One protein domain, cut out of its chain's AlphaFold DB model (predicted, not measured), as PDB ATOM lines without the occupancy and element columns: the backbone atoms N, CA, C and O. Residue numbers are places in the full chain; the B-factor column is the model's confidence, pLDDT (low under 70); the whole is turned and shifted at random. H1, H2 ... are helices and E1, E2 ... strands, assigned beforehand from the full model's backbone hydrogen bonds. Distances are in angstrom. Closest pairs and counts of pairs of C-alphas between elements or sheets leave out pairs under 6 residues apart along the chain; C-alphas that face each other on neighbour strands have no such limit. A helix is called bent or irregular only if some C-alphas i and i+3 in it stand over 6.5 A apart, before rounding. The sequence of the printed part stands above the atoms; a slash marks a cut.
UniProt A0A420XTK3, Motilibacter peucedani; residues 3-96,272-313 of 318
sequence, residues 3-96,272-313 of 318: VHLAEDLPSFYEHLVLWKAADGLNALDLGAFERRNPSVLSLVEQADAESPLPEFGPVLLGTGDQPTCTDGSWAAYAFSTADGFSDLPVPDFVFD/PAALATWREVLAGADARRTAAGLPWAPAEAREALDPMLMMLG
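Overview. This is residues 3 to 96 and 272 to 313 of the 318 residues of a protein of Motilibacter peucedani (UniProt A0A420XTK3). A twisted four-stranded sheet stands between two helices, H1 along one face and H4 slantwise over the other. H2 crosses H1, H3 packs on edge strand E4, and the long loop stretch 63 to 96 is tied to E4 by a short pairing. The printed part has 136 residues, with four named helices and four named strands in the order E1 E2 E3 H1 E4 H2 H3 H4; the class and the sheet, E1 E3 E2 E4, are mixed. The whole is compact, with a radius of gyration of the C-alphas of 13.7 A and spans of 36 by 34 by 34 A.

Arrangement. E1, residues 3 to 5, is parallel to E3, residues 24 to 29, with N 4 and O 27 2.8 A apart. E2, residues 15 to 21, forms an antiparallel hairpin with E3, N 28 and O 17 at 2.8 A. H1, residues 36 to 50, is on the sheet, closest at the C-alphas of Leu 16 and Asn 37, 6.9 A. E4, residues 56 to 62, is antiparallel to E2, N 59 and O 18 at 2.8 A. E3, H1 and E4 form a split strand-helix-strand unit, with E2 between its strands and a left-handed crossover. Residues 274 to 279 of H2, residues 272 to 283, touch H1, about perpendicular at 86 degrees; the closest C-alphas, Ala 47 and Leu 275, are 4.8 A apart. H3, residues 285 to 292, is on the sheet. H4, residues 299 to 311, is on the opposite face from H1, and irregular: C-alphas 304 and 307 are 7.1 A apart. O i to N i+4 pairs are within hydrogen-bond range throughout H1, H2 and H3, and 7 of 9 in H4.

Along the chain. E1 begins at C-alpha 3, (-49.197, -28.218, 124.799). E2 is 19.9 A long, H1 21.5 A, H4 18.7 A. H4 ends at C-alpha 311, (-35.705, -25.636, 126.871).

Size, cuts and confidence. Residues 97 to 271 are not printed, and C-alphas 96 and 272 are 10.3 A apart. No printed residue is under 70 in pLDDT.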
ATOM      1  N   VAL A   3     -49.208 -28.792 126.149       97.19
ATOM      2  CA  VAL A   3     -49.197 -28.218 124.799       97.19
ATOM      3  C   VAL A   3     -48.525 -26.855 124.866       97.19
ATOM      4  O   VAL A   3     -48.921 -25.993 125.651       97.19
ATOM      5  N   HIS A   4     -47.496 -26.691 124.052       96.25
ATOM      6  CA  HIS A   4     -46.741 -25.467 123.866       96.25
ATOM      7  C   HIS A   4     -47.122 -24.865 122.517       96.25
ATOM      8  O   HIS A   4     -47.359 -25.599 121.562       96.25
ATOM      9  N   LEU A   5     -47.172 -23.540 122.437       93.00
ATOM     10  CA  LEU A   5     -47.430 -22.826 121.190       93.00
ATOM     11  C   LEU A   5     -46.124 -22.181 120.730       93.00
ATOM     12  O   LEU A   5     -45.432 -21.565 121.546       93.00
ATOM     13  N   ALA A   6     -45.791 -22.320 119.448       85.81
ATOM     14  CA  ALA A   6     -44.744 -21.511 118.839       85.81
ATOM     15  C   ALA A   6     -45.383 -20.336 118.097       85.81
ATOM     16  O   ALA A   6     -46.039 -20.514 117.071       85.81
ATOM     17  N   GLU A   7     -45.188 -19.132 118.621       77.00
ATOM     18  CA  GLU A   7     -45.514 -17.906 117.898       77.00
ATOM     19  C   GLU A   7     -44.386 -17.608 116.886       77.00
ATOM     20  O   GLU A   7     -43.235 -17.997 117.091       77.00
ATOM     21  N   ASP A   8     -44.714 -16.946 115.773       77.44
ATOM     22  CA  ASP A   8     -43.752 -16.433 114.780       77.44
ATOM     23  C   ASP A   8     -42.941 -17.463 113.955       77.44
ATOM     24  O   ASP A   8     -41.864 -17.149 113.444       77.44
ATOM     25  N   LEU A   9     -43.481 -18.667 113.723       85.19
ATOM     26  CA  LEU A   9     -42.873 -19.695 112.855       85.19
ATOM     27  C   LEU A   9     -43.731 -20.066 111.620       85.19
ATOM     28  O   LEU A   9     -44.069 -21.234 111.426       85.19
ATOM     29  N   PRO A  10     -44.062 -19.113 110.724       83.94
ATOM     30  CA  PRO A  10     -44.968 -19.361 109.596       83.94
ATOM     31  C   PRO A  10     -44.449 -20.412 108.601       83.94
ATOM     32  O   PRO A  10     -45.245 -21.052 107.922       83.94
ATOM     33  N   SER A  11     -43.130 -20.622 108.526       87.06
ATOM     34  CA  SER A  11     -42.516 -21.650 107.672       87.06
ATOM     35  C   SER A  11     -42.871 -23.082 108.085       87.06
ATOM     36  O   SER A  11     -42.685 -23.994 107.286       87.06
ATOM     37  N   PHE A  12     -43.369 -23.276 109.309       90.12
ATOM     38  CA  PHE A  12     -43.787 -24.574 109.838       90.12
ATOM     39  C   PHE A  12     -45.290 -24.631 110.130       90.12
ATOM     40  O   PHE A  12     -45.737 -25.507 110.864       90.12
ATOM     41  N   TYR A  13     -46.080 -23.722 109.548       93.81
ATOM     42  CA  TYR A  13     -47.537 -23.827 109.595       93.81
ATOM     43  C   TYR A  13     -47.999 -25.201 109.073       93.81
ATOM     44  O   TYR A  13     -47.357 -25.784 108.198       93.81
ATOM     45  N   GLU A  14     -49.088 -25.727 109.636       94.69
ATOM     46  CA  GLU A  14     -49.586 -27.094 109.409       94.69
ATOM     47  C   GLU A  14     -48.638 -28.198 109.894       94.69
ATOM     48  O   GLU A  14     -48.520 -29.250 109.261       94.69
ATOM     49  N   HIS A  15     -47.965 -27.973 111.022       96.38
ATOM     50  CA  HIS A  15     -47.145 -28.991 111.670       96.38
ATOM     51  C   HIS A  15     -47.404 -29.083 113.174       96.38
ATOM     52  O   HIS A  15     -47.894 -28.155 113.825       96.38
ATOM     53  N   LEU A  16     -47.036 -30.233 113.728       97.00
ATOM     54  CA  LEU A  16     -47.057 -30.525 115.152       97.00
ATOM     55  C   LEU A  16     -45.781 -31.287 115.515       97.00
ATOM     56  O   LEU A  16     -45.420 -32.240 114.824       97.00
ATOM     57  N   VAL A  17     -45.111 -30.904 116.601       98.00
ATOM     58  CA  VAL A  17     -44.044 -31.733 117.183       98.00
ATOM     59  C   VAL A  17     -44.593 -32.457 118.399       98.00
ATOM     60  O   VAL A  17     -45.131 -31.816 119.297       98.00
ATOM     61  N   LEU A  18     -44.440 -33.777 118.448       98.44
ATOM     62  CA  LEU A  18     -44.827 -34.618 119.584       98.44
ATOM     63  C   LEU A  18     -43.579 -35.222 120.229       98.44
ATOM     64  O   LEU A  18     -42.670 -35.646 119.521       98.44
ATOM     65  N   TRP A  19     -43.542 -35.297 121.559       98.19
ATOM     66  CA  TRP A  19     -42.530 -36.065 122.292       98.19
ATOM     67  C   TRP A  19     -43.072 -36.511 123.648       98.19
ATOM     68  O   TRP A  19     -44.029 -35.935 124.177       98.19
ATOM     69  N   LYS A  20     -42.443 -37.519 124.248       97.88
ATOM     70  CA  LYS A  20     -42.739 -37.915 125.626       97.88
ATOM     71  C   LYS A  20     -41.458 -37.988 126.435       97.88
ATOM     72  O   LYS A  20     -40.550 -38.734 126.087       97.88
ATOM     73  N   ALA A  21     -41.424 -37.221 127.518       95.19
ATOM     74  CA  ALA A  21     -40.325 -37.180 128.474       95.19
ATOM     75  C   ALA A  21     -40.809 -37.666 129.851       95.19
ATOM     76  O   ALA A  21     -41.987 -37.991 130.037       95.19
ATOM     77  N   ALA A  22     -39.915 -37.665 130.841       91.94
ATOM     78  CA  ALA A  22     -40.218 -38.106 132.205       91.94
ATOM     79  C   ALA A  22     -41.367 -37.326 132.873       91.94
ATOM     80  O   ALA A  22     -41.989 -37.809 133.820       91.94
ATOM     81  N   ASP A  23     -41.654 -36.112 132.397       91.94
ATOM     82  CA  ASP A  23     -42.725 -35.254 132.895       91.94
ATOM     83  C   ASP A  23     -44.069 -35.428 132.159       91.94
ATOM     84  O   ASP A  23     -45.048 -34.758 132.507       91.94
ATOM     85  N   GLY A  24     -44.121 -36.344 131.187       96.44
ATOM     86  CA  GLY A  24     -45.318 -36.748 130.465       96.44
ATOM     87  C   GLY A  24     -45.246 -36.533 128.953       96.44
ATOM     88  O   GLY A  24     -44.196 -36.282 128.364       96.44
ATOM     89  N   LEU A  25     -46.408 -36.691 128.317       98.00
ATOM     90  CA  LEU A  25     -46.614 -36.402 126.902       98.00
ATOM     91  C   LEU A  25     -46.664 -34.884 126.680       98.00
ATOM     92  O   LEU A  25     -47.410 -34.174 127.368       98.00
ATOM     93  N   ASN A  26     -45.911 -34.416 125.692       98.44
ATOM     94  CA  ASN A  26     -45.759 -33.015 125.341       98.44
ATOM     95  C   ASN A  26     -45.985 -32.801 123.835       98.44
ATOM     96  O   ASN A  26     -45.775 -33.705 123.020       98.44
ATOM     97  N   ALA A  27     -46.389 -31.586 123.470       98.25
ATOM     98  CA  ALA A  27     -46.536 -31.174 122.084       98.25
ATOM     99  C   ALA A  27     -46.136 -29.711 121.870       98.25
ATOM    100  O   ALA A  27     -46.363 -28.876 122.745       98.25
ATOM    101  N   LEU A  28     -45.600 -29.396 120.693       97.56
ATOM    102  CA  LEU A  28     -45.376 -28.037 120.205       97.56
ATOM    103  C   LEU A  28     -46.251 -27.828 118.968       97.56
ATOM    104  O   LEU A  28     -45.982 -28.402 117.912       97.56
ATOM    105  N   ASP A  29     -47.311 -27.043 119.127       96.69
ATOM    106  CA  ASP A  29     -48.248 -26.677 118.069       96.69
ATOM    107  C   ASP A  29     -47.676 -25.507 117.257       96.69
ATOM    108  O   ASP A  29     -47.418 -24.426 117.799       96.69
ATOM    109  N   LEU A  30     -47.443 -25.753 115.963       95.62
ATOM    110  CA  LEU A  30     -46.882 -24.794 115.004       95.62
ATOM    111  C   LEU A  30     -47.983 -24.142 114.141       95.62
ATOM    112  O   LEU A  30     -47.703 -23.481 113.142       95.62
ATOM    113  N   GLY A  31     -49.246 -24.317 114.538       93.44
ATOM    114  CA  GLY A  31     -50.424 -23.866 113.813       93.44
ATOM    115  C   GLY A  31     -50.925 -24.903 112.810       93.44
ATOM    116  O   GLY A  31     -50.182 -25.751 112.317       93.44
ATOM    117  N   ALA A  32     -52.214 -24.822 112.491       92.94
ATOM    118  CA  ALA A  32     -52.877 -25.741 111.575       92.94
ATOM    119  C   ALA A  32     -53.955 -25.036 110.761       92.94
ATOM    120  O   ALA A  32     -54.476 -23.989 111.158       92.94
ATOM    121  N   PHE A  33     -54.334 -25.661 109.652       90.31
ATOM    122  CA  PHE A  33     -55.603 -25.378 109.005       90.31
ATOM    123  C   PHE A  33     -56.752 -25.819 109.917       90.31
ATOM    124  O   PHE A  33     -56.787 -26.970 110.359       90.31
ATOM    125  N   GLU A  34     -57.692 -24.910 110.187       90.44
ATOM    126  CA  GLU A  34     -58.856 -25.157 111.053       90.44
ATOM    127  C   GLU A  34     -58.453 -25.755 112.422       90.44
ATOM    128  O   GLU A  34     -57.448 -25.369 113.017       90.44
ATOM    129  N   ARG A  35     -59.236 -26.701 112.957       92.50
ATOM    130  CA  ARG A  35     -58.995 -27.350 114.257       92.50
ATOM    131  C   ARG A  35     -58.313 -28.718 114.152       92.50
ATOM    132  O   ARG A  35     -58.494 -29.562 115.029       92.50
ATOM    133  N   ARG A  36     -57.488 -28.941 113.122       95.69
ATOM    134  CA  ARG A  36     -56.793 -30.228 112.914       95.69
ATOM    135  C   ARG A  36     -55.857 -30.594 114.067       95.69
ATOM    136  O   ARG A  36     -55.992 -31.684 114.622       95.69
ATOM    137  N   ASN A  37     -54.948 -29.694 114.461       97.06
ATOM    138  CA  ASN A  37     -53.974 -29.968 115.529       97.06
ATOM    139  C   ASN A  37     -54.655 -30.296 116.872       97.06
ATOM    140  O   ASN A  37     -54.337 -31.345 117.431       97.06
ATOM    141  N   PRO A  38     -55.644 -29.519 117.363       97.38
ATOM    142  CA  PRO A  38     -56.399 -29.881 118.565       97.38
ATOM    143  C   PRO A  38     -57.012 -31.289 118.536       97.38
ATOM    144  O   PRO A  38     -56.992 -31.991 119.547       97.38
ATOM    145  N   SER A  39     -57.525 -31.733 117.388       98.38
ATOM    146  CA  SER A  39     -58.101 -33.073 117.244       98.38
ATOM    147  C   SER A  39     -57.051 -34.184 117.205       98.38
ATOM    148  O   SER A  39     -57.252 -35.222 117.832       98.38
ATOM    149  N   VAL A  40     -55.898 -33.962 116.565       98.62
ATOM    150  CA  VAL A  40     -54.749 -34.884 116.681       98.62
ATOM    151  C   VAL A  40     -54.296 -34.993 118.133       98.62
ATOM    152  O   VAL A  40     -54.123 -36.094 118.649       98.62
ATOM    153  N   LEU A  41     -54.142 -33.857 118.810       98.62
ATOM    154  CA  LEU A  41     -53.733 -33.779 120.209       98.62
ATOM    155  C   LEU A  41     -54.688 -34.567 121.122       98.62
ATOM    156  O   LEU A  41     -54.230 -35.358 121.947       98.62
ATOM    157  N   SER A  42     -56.002 -34.430 120.914       98.50
ATOM    158  CA  SER A  42     -57.029 -35.233 121.595       98.50
ATOM    159  C   SER A  42     -56.817 -36.740 121.391       98.50
ATOM    160  O   SER A  42     -56.859 -37.500 122.361       98.50
ATOM    161  N   LEU A  43     -56.549 -37.189 120.158       98.75
ATOM    162  CA  LEU A  43     -56.293 -38.606 119.864       98.75
ATOM    163  C   LEU A  43     -55.026 -39.116 120.546       98.75
ATOM    164  O   LEU A  43     -55.049 -40.177 121.162       98.75
ATOM    165  N   VAL A  44     -53.921 -38.377 120.465       98.69
ATOM    166  CA  VAL A  44     -52.648 -38.818 121.054       98.69
ATOM    167  C   VAL A  44     -52.732 -38.855 122.583       98.69
ATOM    168  O   VAL A  44     -52.229 -39.791 123.205       98.69
ATOM    169  N   GLU A  45     -53.423 -37.897 123.206       98.50
ATOM    170  CA  GLU A  45     -53.664 -37.913 124.652       98.50
ATOM    171  C   GLU A  45     -54.546 -39.094 125.082       98.50
ATOM    172  O   GLU A  45     -54.228 -39.762 126.066       98.50
ATOM    173  N   GLN A  46     -55.611 -39.403 124.334       98.50
ATOM    174  CA  GLN A  46     -56.436 -40.594 124.577       98.50
ATOM    175  C   GLN A  46     -55.625 -41.886 124.416       98.50
ATOM    176  O   GLN A  46     -55.708 -42.780 125.259       98.50
ATOM    177  N   ALA A  47     -54.806 -41.967 123.366       98.38
ATOM    178  CA  ALA A  47     -53.945 -43.108 123.093       98.38
ATOM    179  C   ALA A  47     -52.997 -43.391 124.271       98.38
ATOM    180  O   ALA A  47     -52.908 -44.544 124.701       98.38
ATOM    181  N   ASP A  48     -52.363 -42.345 124.820       98.25
ATOM    182  CA  ASP A  48     -51.482 -42.419 125.993       98.25
ATOM    183  C   ASP A  48     -52.236 -42.745 127.293       98.25
ATOM    184  O   ASP A  48     -51.755 -43.519 128.122       98.25
ATOM    185  N   ALA A  49     -53.434 -42.185 127.481       97.38
ATOM    186  CA  ALA A  49     -54.240 -42.406 128.679       97.38
ATOM    187  C   ALA A  49     -54.759 -43.851 128.789       97.38
ATOM    188  O   ALA A  49     -54.821 -44.401 129.890       97.38
ATOM    189  N   GLU A  50     -55.123 -44.475 127.665       95.56
ATOM    190  CA  GLU A  50     -55.574 -45.872 127.623       95.56
ATOM    191  C   GLU A  50     -54.437 -46.869 127.877       95.56
ATOM    192  O   GLU A  50     -54.616 -47.873 128.569       95.56
ATOM    193  N   SER A  51     -53.267 -46.616 127.288       95.06
ATOM    194  CA  SER A  51     -52.081 -47.454 127.437       95.06
ATOM    195  C   SER A  51     -50.836 -46.573 127.316       95.06
ATOM    196  O   SER A  51     -50.508 -46.156 126.202       95.06
ATOM    197  N   PRO A  52     -50.155 -46.277 128.443       95.19
ATOM    198  CA  PRO A  52     -49.061 -45.317 128.468       95.19
ATOM    199  C   PRO A  52     -47.963 -45.627 127.453       95.19
ATOM    200  O   PRO A  52     -47.358 -46.699 127.475       95.19
ATOM    201  N   LEU A  53     -47.675 -44.643 126.607       97.19
ATOM    202  CA  LEU A  53     -46.547 -44.640 125.687       97.19
ATOM    203  C   LEU A  53     -45.220 -44.670 126.463       97.19
ATOM    204  O   LEU A  53     -45.140 -44.066 127.543       97.19
ATOM    205  N   PRO A  54     -44.166 -45.310 125.924       96.94
ATOM    206  CA  PRO A  54     -42.810 -45.111 126.426       96.94
ATOM    207  C   PRO A  54     -42.358 -43.663 126.187       96.94
ATOM    208  O   PRO A  54     -43.007 -42.914 125.460       96.94
ATOM    209  N   GLU A  55     -41.237 -43.266 126.788       97.00
ATOM    210  CA  GLU A  55     -40.551 -42.045 126.361       97.00
ATOM    211  C   GLU A  55     -40.106 -42.184 124.899       97.00
ATOM    212  O   GLU A  55     -39.707 -43.269 124.467       97.00
ATOM    213  N   PHE A  56     -40.215 -41.092 124.145       97.12
ATOM    214  CA  PHE A  56     -39.749 -41.004 122.765       97.12
ATOM    215  C   PHE A  56     -39.326 -39.568 122.447       97.12
ATOM    216  O   PHE A  56     -39.928 -38.607 122.943       97.12
ATOM    217  N   GLY A  57     -38.290 -39.433 121.619       96.62
ATOM    218  CA  GLY A  57     -37.785 -38.145 121.151       96.62
ATOM    219  C   GLY A  57     -38.748 -37.428 120.192       96.62
ATOM    220  O   GLY A  57     -39.801 -37.959 119.844       96.62
ATOM    221  N   PRO A  58     -38.398 -36.220 119.724       97.75
ATOM    222  CA  PRO A  58     -39.252 -35.434 118.841       97.75
ATOM    223  C   PRO A  58     -39.709 -36.185 117.581       97.75
ATOM    224  O   PRO A  58     -38.924 -36.855 116.902       97.75
ATOM    225  N   VAL A  59     -40.990 -36.021 117.254       97.81
ATOM    226  CA  VAL A  59     -41.656 -36.493 116.037       97.81
ATOM    227  C   VAL A  59     -42.286 -35.291 115.348       97.81
ATOM    228  O   VAL A  59     -43.177 -34.669 115.922       97.81
ATOM    229  N   LEU A  60     -41.838 -34.969 114.131       97.38
ATOM    230  CA  LEU A  60     -42.438 -33.918 113.309       97.38
ATOM    231  C   LEU A  60     -43.570 -34.503 112.453       97.38
ATOM    232  O   LEU A  60     -43.332 -35.338 111.580       97.38
ATOM    233  N   LEU A  61     -44.794 -34.047 112.705       97.94
ATOM    234  CA  LEU A  61     -46.006 -34.431 111.989       97.94
ATOM    235  C   LEU A  61     -46.476 -33.286 111.089       97.94
ATOM    236  O   LEU A  61     -46.762 -32.200 111.591       97.94
ATOM    237  N   GLY A  62     -46.624 -33.546 109.792       97.50
ATOM    238  CA  GLY A  62     -47.352 -32.678 108.869       97.50
ATOM    239  C   GLY A  62     -48.862 -32.887 109.000       97.50
ATOM    240  O   GLY A  62     -49.357 -34.010 108.881       97.50
ATOM    241  N   THR A  63     -49.603 -31.806 109.242       97.00
ATOM    242  CA  THR A  63     -51.070 -31.798 109.394       97.00
ATOM    243  C   THR A  63     -51.807 -31.100 108.242       97.00
ATOM    244  O   THR A  63     -53.042 -30.983 108.248       97.00
ATOM    245  N   GLY A  64     -51.055 -30.679 107.223       94.88
ATOM    246  CA  GLY A  64     -51.568 -30.135 105.967       94.88
ATOM    247  C   GLY A  64     -52.194 -31.200 105.071       94.88
ATOM    248  O   GLY A  64     -52.284 -32.365 105.442       94.88
ATOM    249  N   ASP A  65     -52.642 -30.796 103.880       93.19
ATOM    250  CA  ASP A  65     -53.345 -31.673 102.926       93.19
ATOM    251  C   ASP A  65     -52.434 -32.683 102.202       93.19
ATOM    252  O   ASP A  65     -52.938 -33.640 101.617       93.19
ATOM    253  N   GLN A  66     -51.111 -32.504 102.220       93.75
ATOM    254  CA  GLN A  66     -50.166 -33.357 101.491       93.75
ATOM    255  C   GLN A  66     -49.016 -33.835 102.394       93.75
ATOM    256  O   GLN A  66     -48.655 -33.130 103.339       93.75
ATOM    257  N   PRO A  67     -48.426 -35.014 102.109       95.06
ATOM    258  CA  PRO A  67     -47.147 -35.424 102.688       95.06
ATOM    259  C   PRO A  67     -46.034 -34.411 102.396       95.06
ATOM    260  O   PRO A  67     -46.115 -33.619 101.454       95.06
ATOM    261  N   THR A  68     -44.978 -34.451 103.204       92.88
ATOM    262  CA  THR A  68     -43.962 -33.391 103.271       92.88
ATOM    263  C   THR A  68     -42.579 -33.828 102.784       92.88
ATOM    264  O   THR A  68     -41.837 -33.018 102.229       92.88
ATOM    265  N   CYS A  69     -42.211 -35.101 102.945       95.00
ATOM    266  CA  CYS A  69     -40.864 -35.600 102.687       95.00
ATOM    267  C   CYS A  69     -40.768 -36.318 101.344       95.00
ATOM    268  O   CYS A  69     -41.193 -37.463 101.198       95.00
ATOM    269  N   THR A  70     -40.160 -35.658 100.357       94.50
ATOM    270  CA  THR A  70     -40.044 -36.167  98.976       94.50
ATOM    271  C   THR A  70     -38.738 -36.903  98.678       94.50
ATOM    272  O   THR A  70     -38.633 -37.600  97.672       94.50
ATOM    273  N   ASP A  71     -37.726 -36.773  99.535       92.94
ATOM    274  CA  ASP A  71     -36.388 -37.338  99.315       92.94
ATOM    275  C   ASP A  71     -35.970 -38.369 100.374       92.94
ATOM    276  O   ASP A  71     -34.901 -38.970 100.262       92.94
ATOM    277  N   GLY A  72     -36.813 -38.591 101.389       93.69
ATOM    278  CA  GLY A  72     -36.547 -39.529 102.476       93.69
ATOM    279  C   GLY A  72     -35.404 -39.103 103.391       93.69
ATOM    280  O   GLY A  72     -34.797 -39.958 104.030       93.69
ATOM    281  N   SER A  73     -35.074 -37.808 103.451       95.19
ATOM    282  CA  SER A  73     -33.928 -37.314 104.222       95.19
ATOM    283  C   SER A  73     -34.203 -37.093 105.718       95.19
ATOM    284  O   SER A  73     -33.265 -36.808 106.464       95.19
ATOM    285  N   TRP A  74     -35.442 -37.276 106.190       96.31
ATOM    286  CA  TRP A  74     -35.809 -37.276 107.614       96.31
ATOM    287  C   TRP A  74     -36.968 -38.236 107.911       96.31
ATOM    288  O   TRP A  74     -37.673 -38.690 107.011       96.31
ATOM    289  N   ALA A  75     -37.170 -38.557 109.191       96.31
ATOM    290  CA  ALA A  75     -38.319 -39.337 109.636       96.31
ATOM    291  C   ALA A  75     -39.589 -38.468 109.607       96.31
ATOM    292  O   ALA A  75     -39.812 -37.667 110.511       96.31
ATOM    293  N   ALA A  76     -40.400 -38.626 108.563       95.38
ATOM    294  CA  ALA A  76     -41.590 -37.817 108.323       95.38
ATOM    295  C   ALA A  76     -42.886 -38.580 108.608       95.38
ATOM    296  O   ALA A  76     -42.976 -39.790 108.385       95.38
ATOM    297  N   TYR A  77     -43.895 -37.853 109.074       98.12
ATOM    298  CA  TYR A  77     -45.218 -38.374 109.391       98.12
ATOM    299  C   TYR A  77     -46.256 -37.416 108.825       98.12
ATOM    300  O   TYR A  77     -46.119 -36.204 108.978       98.12
ATOM    301  N   ALA A  78     -47.299 -37.950 108.205       98.12
ATOM    302  CA  ALA A  78     -48.393 -37.162 107.651       98.12
ATOM    303  C   ALA A  78     -49.675 -37.993 107.634       98.12
ATOM    304  O   ALA A  78     -49.650 -39.204 107.838       98.12
ATOM    305  N   PHE A  79     -50.818 -37.378 107.363       97.88
ATOM    306  CA  PHE A  79     -52.089 -38.106 107.298       97.88
ATOM    307  C   PHE A  79     -52.217 -39.037 106.084       97.88
ATOM    308  O   PHE A  79     -53.011 -39.977 106.084       97.88
ATOM    309  N   SER A  80     -51.416 -38.804 105.046       97.12
ATOM    310  CA  SER A  80     -51.329 -39.677 103.879       97.12
ATOM    311  C   SER A  80     -49.926 -39.666 103.290       97.12
ATOM    312  O   SER A  80     -49.131 -38.784 103.597       97.12
ATOM    313  N   THR A  81     -49.644 -40.635 102.426       97.31
ATOM    314  CA  THR A  81     -48.410 -40.726 101.638       97.31
ATOM    315  C   THR A  81     -48.730 -40.990 100.165       97.31
ATOM    316  O   THR A  81     -49.882 -41.240  99.810       97.31
ATOM    317  N   ALA A  82     -47.737 -40.927  99.284       96.44
ATOM    318  CA  ALA A  82     -47.876 -41.223  97.859       96.44
ATOM    319  C   ALA A  82     -46.541 -41.705  97.273       96.44
ATOM    320  O   ALA A  82     -45.498 -41.598  97.917       96.44
ATOM    321  N   ASP A  83     -46.555 -42.224  96.041       95.19
ATOM    322  CA  ASP A  83     -45.297 -42.548  95.354       95.19
ATOM    323  C   ASP A  83     -44.432 -41.284  95.230       95.19
ATOM    324  O   ASP A  83     -44.918 -40.227  94.825       95.19
ATOM    325  N   GLY A  84     -43.151 -41.400  95.586       95.19
ATOM    326  CA  GLY A  84     -42.232 -40.262  95.659       95.19
ATOM    327  C   GLY A  84     -42.237 -39.523  97.000       95.19
ATOM    328  O   GLY A  84     -41.505 -38.550  97.132       95.19
ATOM    329  N   PHE A  85     -43.010 -39.985  97.987       96.81
ATOM    330  CA  PHE A  85     -42.957 -39.501  99.364       96.81
ATOM    331  C   PHE A  85     -42.497 -40.604 100.319       96.81
ATOM    332  O   PHE A  85     -42.674 -41.793 100.058       96.81
ATOM    333  N   SER A  86     -41.878 -40.193 101.424       95.81
ATOM    334  CA  SER A  86     -41.344 -41.083 102.465       95.81
ATOM    335  C   SER A  86     -42.065 -40.940 103.805       95.81
ATOM    336  O   SER A  86     -41.704 -41.621 104.764       95.81
ATOM    337  N   ASP A  87     -43.074 -40.068 103.887       96.88
ATOM    338  CA  ASP A  87     -43.900 -39.909 105.076       96.88
ATOM    339  C   ASP A  87     -44.570 -41.234 105.437       96.88
ATOM    340  O   ASP A  87     -45.176 -41.904 104.590       96.88
ATOM    341  N   LEU A  88     -44.491 -41.592 106.718       97.31
ATOM    342  CA  LEU A  88     -45.316 -42.646 107.274       97.31
ATOM    343  C   LEU A  88     -46.739 -42.098 107.459       97.31
ATOM    344  O   LEU A  88     -46.917 -41.145 108.226       97.31
ATOM    345  N   PRO A  89     -47.756 -42.691 106.811       97.62
ATOM    346  CA  PRO A  89     -49.127 -42.269 107.019       97.62
ATOM    347  C   PRO A  89     -49.587 -42.628 108.442       97.62
ATOM    348  O   PRO A  89     -49.386 -43.752 108.905       97.62
ATOM    349  N   VAL A  90     -50.226 -41.683 109.126       98.25
ATOM    350  CA  VAL A  90     -50.784 -41.840 110.481       98.25
ATOM    351  C   VAL A  90     -52.288 -41.542 110.488       98.25
ATOM    352  O   VAL A  90     -52.793 -40.943 109.534       98.25
ATOM    353  N   PRO A  91     -53.043 -41.947 111.527       98.31
ATOM    354  CA  PRO A  91     -54.463 -41.629 111.606       98.31
ATOM    355  C   PRO A  91     -54.702 -40.122 111.640       98.31
ATOM    356  O   PRO A  91     -54.052 -39.397 112.393       98.31
ATOM    357  N   ASP A  92     -55.656 -39.654 110.836       97.94
ATOM    358  CA  ASP A  92     -55.969 -38.234 110.768       97.94
ATOM    359  C   ASP A  92     -56.875 -37.738 111.896       97.94
ATOM    360  O   ASP A  92     -57.436 -38.495 112.691       97.94
ATOM    361  N   PHE A  93     -56.994 -36.417 111.968       98.06
ATOM    362  CA  PHE A  93     -57.769 -35.705 112.978       98.06
ATOM    363  C   PHE A  93     -59.260 -36.087 112.998       98.06
ATOM    364  O   PHE A  93     -59.909 -35.956 114.037       98.06
ATOM    365  N   VAL A  94     -59.808 -36.605 111.888       97.62
ATOM    366  CA  VAL A  94     -61.237 -36.931 111.773       97.62
ATOM    367  C   VAL A  94     -61.634 -38.067 112.710       97.62
ATOM    368  O   VAL A  94     -62.784 -38.084 113.136       97.62
ATOM    369  N   PHE A  95     -60.708 -38.954 113.099       98.56
ATOM    370  CA  PHE A  95     -60.968 -40.001 114.099       98.56
ATOM    371  C   PHE A  95     -61.316 -39.449 115.498       98.56
ATOM    372  O   PHE A  95     -61.870 -40.180 116.320       98.56
ATOM    373  N   ASP A  96     -61.041 -38.171 115.790       98.50
ATOM    374  CA  ASP A  96     -61.630 -37.448 116.928       98.50
ATOM    375  C   ASP A  96     -62.870 -36.692 116.453       98.50
ATOM    376  O   ASP A  96     -63.989 -37.139 116.728       98.50
ATOM    377  N   PRO A 272     -60.828 -46.447 118.333       98.50
ATOM    378  CA  PRO A 272     -59.939 -47.403 118.999       98.50
ATOM    379  C   PRO A 272     -58.805 -47.942 118.115       98.50
ATOM    380  O   PRO A 272     -57.671 -48.058 118.585       98.50
ATOM    381  N   ALA A 273     -59.075 -48.240 116.839       98.38
ATOM    382  CA  ALA A 273     -58.036 -48.664 115.900       98.38
ATOM    383  C   ALA A 273     -57.037 -47.529 115.615       98.38
ATOM    384  O   ALA A 273     -55.832 -47.752 115.672       98.38
ATOM    385  N   ALA A 274     -57.517 -46.298 115.411       98.62
ATOM    386  CA  ALA A 274     -56.663 -45.121 115.262       98.62
ATOM    387  C   ALA A 274     -55.795 -44.858 116.508       98.62
ATOM    388  O   ALA A 274     -54.605 -44.588 116.375       98.62
ATOM    389  N   LEU A 275     -56.344 -44.988 117.722       98.69
ATOM    390  CA  LEU A 275     -55.584 -44.859 118.971       98.69
ATOM    391  C   LEU A 275     -54.497 -45.939 119.080       98.69
ATOM    392  O   LEU A 275     -53.373 -45.649 119.489       98.69
ATOM    393  N   ALA A 276     -54.800 -47.179 118.682       98.38
ATOM    394  CA  ALA A 276     -53.815 -48.256 118.637       98.38
ATOM    395  C   ALA A 276     -52.684 -47.971 117.635       98.38
ATOM    396  O   ALA A 276     -51.516 -48.131 117.989       98.38
ATOM    397  N   THR A 277     -53.012 -47.478 116.438       98.38
ATOM    398  CA  THR A 277     -52.021 -47.082 115.429       98.38
ATOM    399  C   THR A 277     -51.158 -45.919 115.918       98.38
ATOM    400  O   THR A 277     -49.937 -45.975 115.790       98.38
ATOM    401  N   TRP A 278     -51.744 -44.896 116.553       98.62
ATOM    402  CA  TRP A 278     -50.977 -43.813 117.179       98.62
ATOM    403  C   TRP A 278     -49.989 -44.338 118.222       98.62
ATOM    404  O   TRP A 278     -48.829 -43.918 118.232       98.62
ATOM    405  N   ARG A 279     -50.410 -45.300 119.057       98.31
ATOM    406  CA  ARG A 279     -49.513 -45.934 120.032       98.31
ATOM    407  C   ARG A 279     -48.339 -46.638 119.374       98.31
ATOM    408  O   ARG A 279     -47.201 -46.417 119.776       98.31
ATOM    409  N   GLU A 280     -48.610 -47.471 118.375       98.00
ATOM    410  CA  GLU A 280     -47.574 -48.208 117.648       98.00
ATOM    411  C   GLU A 280     -46.575 -47.259 116.976       98.00
ATOM    412  O   GLU A 280     -45.359 -47.425 117.109       98.00
ATOM    413  N   VAL A 281     -47.086 -46.233 116.294       98.00
ATOM    414  CA  VAL A 281     -46.275 -45.257 115.568       98.00
ATOM    415  C   VAL A 281     -45.331 -44.509 116.503       98.00
ATOM    416  O   VAL A 281     -44.138 -44.434 116.197       98.00
ATOM    417  N   LEU A 282     -45.843 -43.979 117.617       98.25
ATOM    418  CA  LEU A 282     -45.065 -43.160 118.550       98.25
ATOM    419  C   LEU A 282     -44.111 -44.008 119.397       98.25
ATOM    420  O   LEU A 282     -42.942 -43.655 119.527       98.25
ATOM    421  N   ALA A 283     -44.549 -45.171 119.892       97.50
ATOM    422  CA  ALA A 283     -43.680 -46.080 120.644       97.50
ATOM    423  C   ALA A 283     -42.509 -46.618 119.799       97.50
ATOM    424  O   ALA A 283     -41.440 -46.913 120.331       97.50
ATOM    425  N   GLY A 284     -42.703 -46.751 118.483       96.88
ATOM    426  CA  GLY A 284     -41.675 -47.182 117.537       96.88
ATOM    427  C   GLY A 284     -40.871 -46.051 116.890       96.88
ATOM    428  O   GLY A 284     -39.978 -46.347 116.093       96.88
ATOM    429  N   ALA A 285     -41.165 -44.779 117.183       96.38
ATOM    430  CA  ALA A 285     -40.634 -43.640 116.434       96.38
ATOM    431  C   ALA A 285     -39.099 -43.558 116.480       96.38
ATOM    432  O   ALA A 285     -38.449 -43.493 115.432       96.38
ATOM    433  N   ASP A 286     -38.508 -43.643 117.675       96.38
ATOM    434  CA  ASP A 286     -37.054 -43.569 117.847       96.38
ATOM    435  C   ASP A 286     -36.334 -44.774 117.237       96.38
ATOM    436  O   ASP A 286     -35.295 -44.619 116.587       96.38
ATOM    437  N   ALA A 287     -36.899 -45.974 117.396       96.00
ATOM    438  CA  ALA A 287     -36.345 -47.197 116.826       96.00
ATOM    439  C   ALA A 287     -36.356 -47.150 115.291       96.00
ATOM    440  O   ALA A 287     -35.341 -47.458 114.663       96.00
ATOM    441  N   ARG A 288     -37.468 -46.705 114.687       93.75
ATOM    442  CA  ARG A 288     -37.604 -46.518 113.234       93.75
ATOM    443  C   ARG A 288     -36.576 -45.518 112.715       93.75
ATOM    444  O   ARG A 288     -35.837 -45.827 111.783       93.75
ATOM    445  N   ARG A 289     -36.511 -44.339 113.341       94.62
ATOM    446  CA  ARG A 289     -35.584 -43.267 112.967       94.62
ATOM    447  C   ARG A 289     -34.128 -43.735 113.042       94.62
ATOM    448  O   ARG A 289     -33.380 -43.577 112.081       94.62
ATOM    449  N   THR A 290     -33.748 -44.360 114.157       94.62
ATOM    450  CA  THR A 290     -32.377 -44.838 114.400       94.62
ATOM    451  C   THR A 290     -31.981 -45.942 113.425       94.62
ATOM    452  O   THR A 290     -30.886 -45.900 112.872       94.62
ATOM    453  N   ALA A 291     -32.868 -46.910 113.167       94.81
ATOM    454  CA  ALA A 291     -32.604 -47.986 112.213       94.81
ATOM    455  C   ALA A 291     -32.399 -47.465 110.780       94.81
ATOM    456  O   ALA A 291     -31.594 -48.026 110.039       94.81
ATOM    457  N   ALA A 292     -33.097 -46.390 110.408       93.12
ATOM    458  CA  ALA A 292     -32.965 -45.747 109.106       93.12
ATOM    459  C   ALA A 292     -31.809 -44.727 109.030       93.12
ATOM    460  O   ALA A 292     -31.485 -44.263 107.940       93.12
ATOM    461  N   GLY A 293     -31.181 -44.371 110.158       95.31
ATOM    462  CA  GLY A 293     -30.147 -43.333 110.212       95.31
ATOM    463  C   GLY A 293     -30.665 -41.936 109.853       95.31
ATOM    464  O   GLY A 293     -29.909 -41.125 109.323       95.31
ATOM    465  N   LEU A 294     -31.951 -41.670 110.099       95.75
ATOM    466  CA  LEU A 294     -32.608 -40.417 109.727       95.75
ATOM    467  C   LEU A 294     -32.607 -39.413 110.893       95.75
ATOM    468  O   LEU A 294     -32.721 -39.822 112.048       95.75
ATOM    469  N   PRO A 295     -32.531 -38.098 110.637       96.69
ATOM    470  CA  PRO A 295     -32.871 -37.087 111.633       96.69
ATOM    471  C   PRO A 295     -34.385 -37.064 111.904       96.69
ATOM    472  O   PRO A 295     -35.187 -37.590 111.129       96.69
ATOM    473  N   TRP A 296     -34.789 -36.442 113.016       95.50
ATOM    474  CA  TRP A 296     -36.203 -36.337 113.406       95.50
ATOM    475  C   TRP A 296     -36.998 -35.321 112.565       95.50
ATOM    476  O   TRP A 296     -38.224 -35.370 112.541       95.50
ATOM    477  N   ALA A 297     -36.291 -34.419 111.881       95.94
ATOM    478  CA  ALA A 297     -36.827 -33.327 111.079       95.94
ATOM    479  C   ALA A 297     -35.765 -32.821 110.074       95.94
ATOM    480  O   ALA A 297     -34.570 -33.111 110.258       95.94
ATOM    481  N   PRO A 298     -36.157 -32.058 109.031       95.25
ATOM    482  CA  PRO A 298     -35.213 -31.426 108.109       95.25
ATOM    483  C   PRO A 298     -34.293 -30.430 108.833       95.25
ATOM    484  O   PRO A 298     -34.565 -30.005 109.958       95.25
ATOM    485  N   ALA A 299     -33.163 -30.080 108.214       94.94
ATOM    486  CA  ALA A 299     -32.119 -29.277 108.858       94.94
ATOM    487  C   ALA A 299     -32.632 -27.906 109.326       94.94
ATOM    488  O   ALA A 299     -32.338 -27.499 110.446       94.94
ATOM    489  N   GLU A 300     -33.451 -27.252 108.507       94.25
ATOM    490  CA  GLU A 300     -34.054 -25.950 108.791       94.25
ATOM    491  C   GLU A 300     -34.988 -26.016 110.008       94.25
ATOM    492  O   GLU A 300     -34.999 -25.113 110.843       94.25
ATOM    493  N   ALA A 301     -35.751 -27.107 110.137       94.38
ATOM    494  CA  ALA A 301     -36.626 -27.334 111.283       94.38
ATOM    495  C   ALA A 301     -35.821 -27.577 112.559       94.38
ATOM    496  O   ALA A 301     -36.141 -27.010 113.597       94.38
ATOM    497  N   ARG A 302     -34.745 -28.365 112.486       95.25
ATOM    498  CA  ARG A 302     -33.865 -28.609 113.639       95.25
ATOM    499  C   ARG A 302     -33.167 -27.335 114.107       95.25
ATOM    500  O   ARG A 302     -33.192 -27.033 115.294       95.25
ATOM    501  N   GLU A 303     -32.637 -26.531 113.185       95.06
ATOM    502  CA  GLU A 303     -32.011 -25.243 113.518       95.06
ATOM    503  C   GLU A 303     -32.980 -24.297 114.246       95.06
ATOM    504  O   GLU A 303     -32.591 -23.633 115.208       95.06
ATOM    505  N   ALA A 304     -34.248 -24.268 113.824       93.94
ATOM    506  CA  ALA A 304     -35.271 -23.426 114.434       93.94
ATOM    507  C   ALA A 304     -35.827 -23.987 115.756       93.94
ATOM    508  O   ALA A 304     -36.077 -23.224 116.690       93.94
ATOM    509  N   LEU A 305     -36.047 -25.303 115.840       95.31
ATOM    510  CA  LEU A 305     -36.850 -25.923 116.898       95.31
ATOM    511  C   LEU A 305     -36.014 -26.571 118.006       95.31
ATOM    512  O   LEU A 305     -36.471 -26.587 119.149       95.31
ATOM    513  N   ASP A 306     -34.799 -27.054 117.730       95.81
ATOM    514  CA  ASP A 306     -33.970 -27.746 118.730       95.81
ATOM    515  C   ASP A 306     -33.741 -26.898 120.002       95.81
ATOM    516  O   ASP A 306     -33.949 -27.426 121.099       95.81
ATOM    517  N   PRO A 307     -33.402 -25.587 119.931       94.62
ATOM    518  CA  PRO A 307     -33.216 -24.774 121.136       94.62
ATOM    519  C   PRO A 307     -34.487 -24.674 121.986       94.62
ATOM    520  O   PRO A 307     -34.423 -24.736 123.215       94.62
ATOM    521  N   MET A 308     -35.648 -24.547 121.334       93.81
ATOM    522  CA  MET A 308     -36.944 -24.484 122.008       93.81
ATOM    523  C   MET A 308     -37.273 -25.825 122.664       93.81
ATOM    524  O   MET A 308     -37.607 -25.866 123.843       93.81
ATOM    525  N   LEU A 309     -37.125 -26.927 121.927       95.62
ATOM    526  CA  LEU A 309     -37.409 -28.275 122.411       95.62
ATOM    527  C   LEU A 309     -36.517 -28.653 123.602       95.62
ATOM    528  O   LEU A 309     -37.022 -29.165 124.599       95.62
ATOM    529  N   MET A 310     -35.224 -28.312 123.567       94.44
ATOM    530  CA  MET A 310     -34.314 -28.515 124.703       94.44
ATOM    531  C   MET A 310     -34.734 -27.703 125.938       94.44
ATOM    532  O   MET A 310     -34.697 -28.219 127.055       94.44
ATOM    533  N   MET A 311     -35.173 -26.448 125.765       94.06
ATOM    534  CA  MET A 311     -35.705 -25.636 126.871       94.06
ATOM    535  C   MET A 311     -36.993 -26.216 127.468       94.06
ATOM    536  O   MET A 311     -37.248 -26.042 128.660       94.06
ATOM    537  N   LEU A 312     -37.789 -26.905 126.650       94.56
ATOM    538  CA  LEU A 312     -39.020 -27.587 127.048       94.56
ATOM    539  C   LEU A 312     -38.780 -29.016 127.569       94.56
ATOM    540  O   LEU A 312     -39.735 -29.699 127.928       94.56
ATOM    541  N   GLY A 313     -37.521 -29.460 127.656       91.94
ATOM    542  CA  GLY A 313     -37.149 -30.757 128.226       91.94
ATOM    543  C   GLY A 313     -37.281 -31.946 127.272       91.94
ATOM    544  O   GLY A 313     -37.308 -33.083 127.738       91.94
TER     545      GLY A 313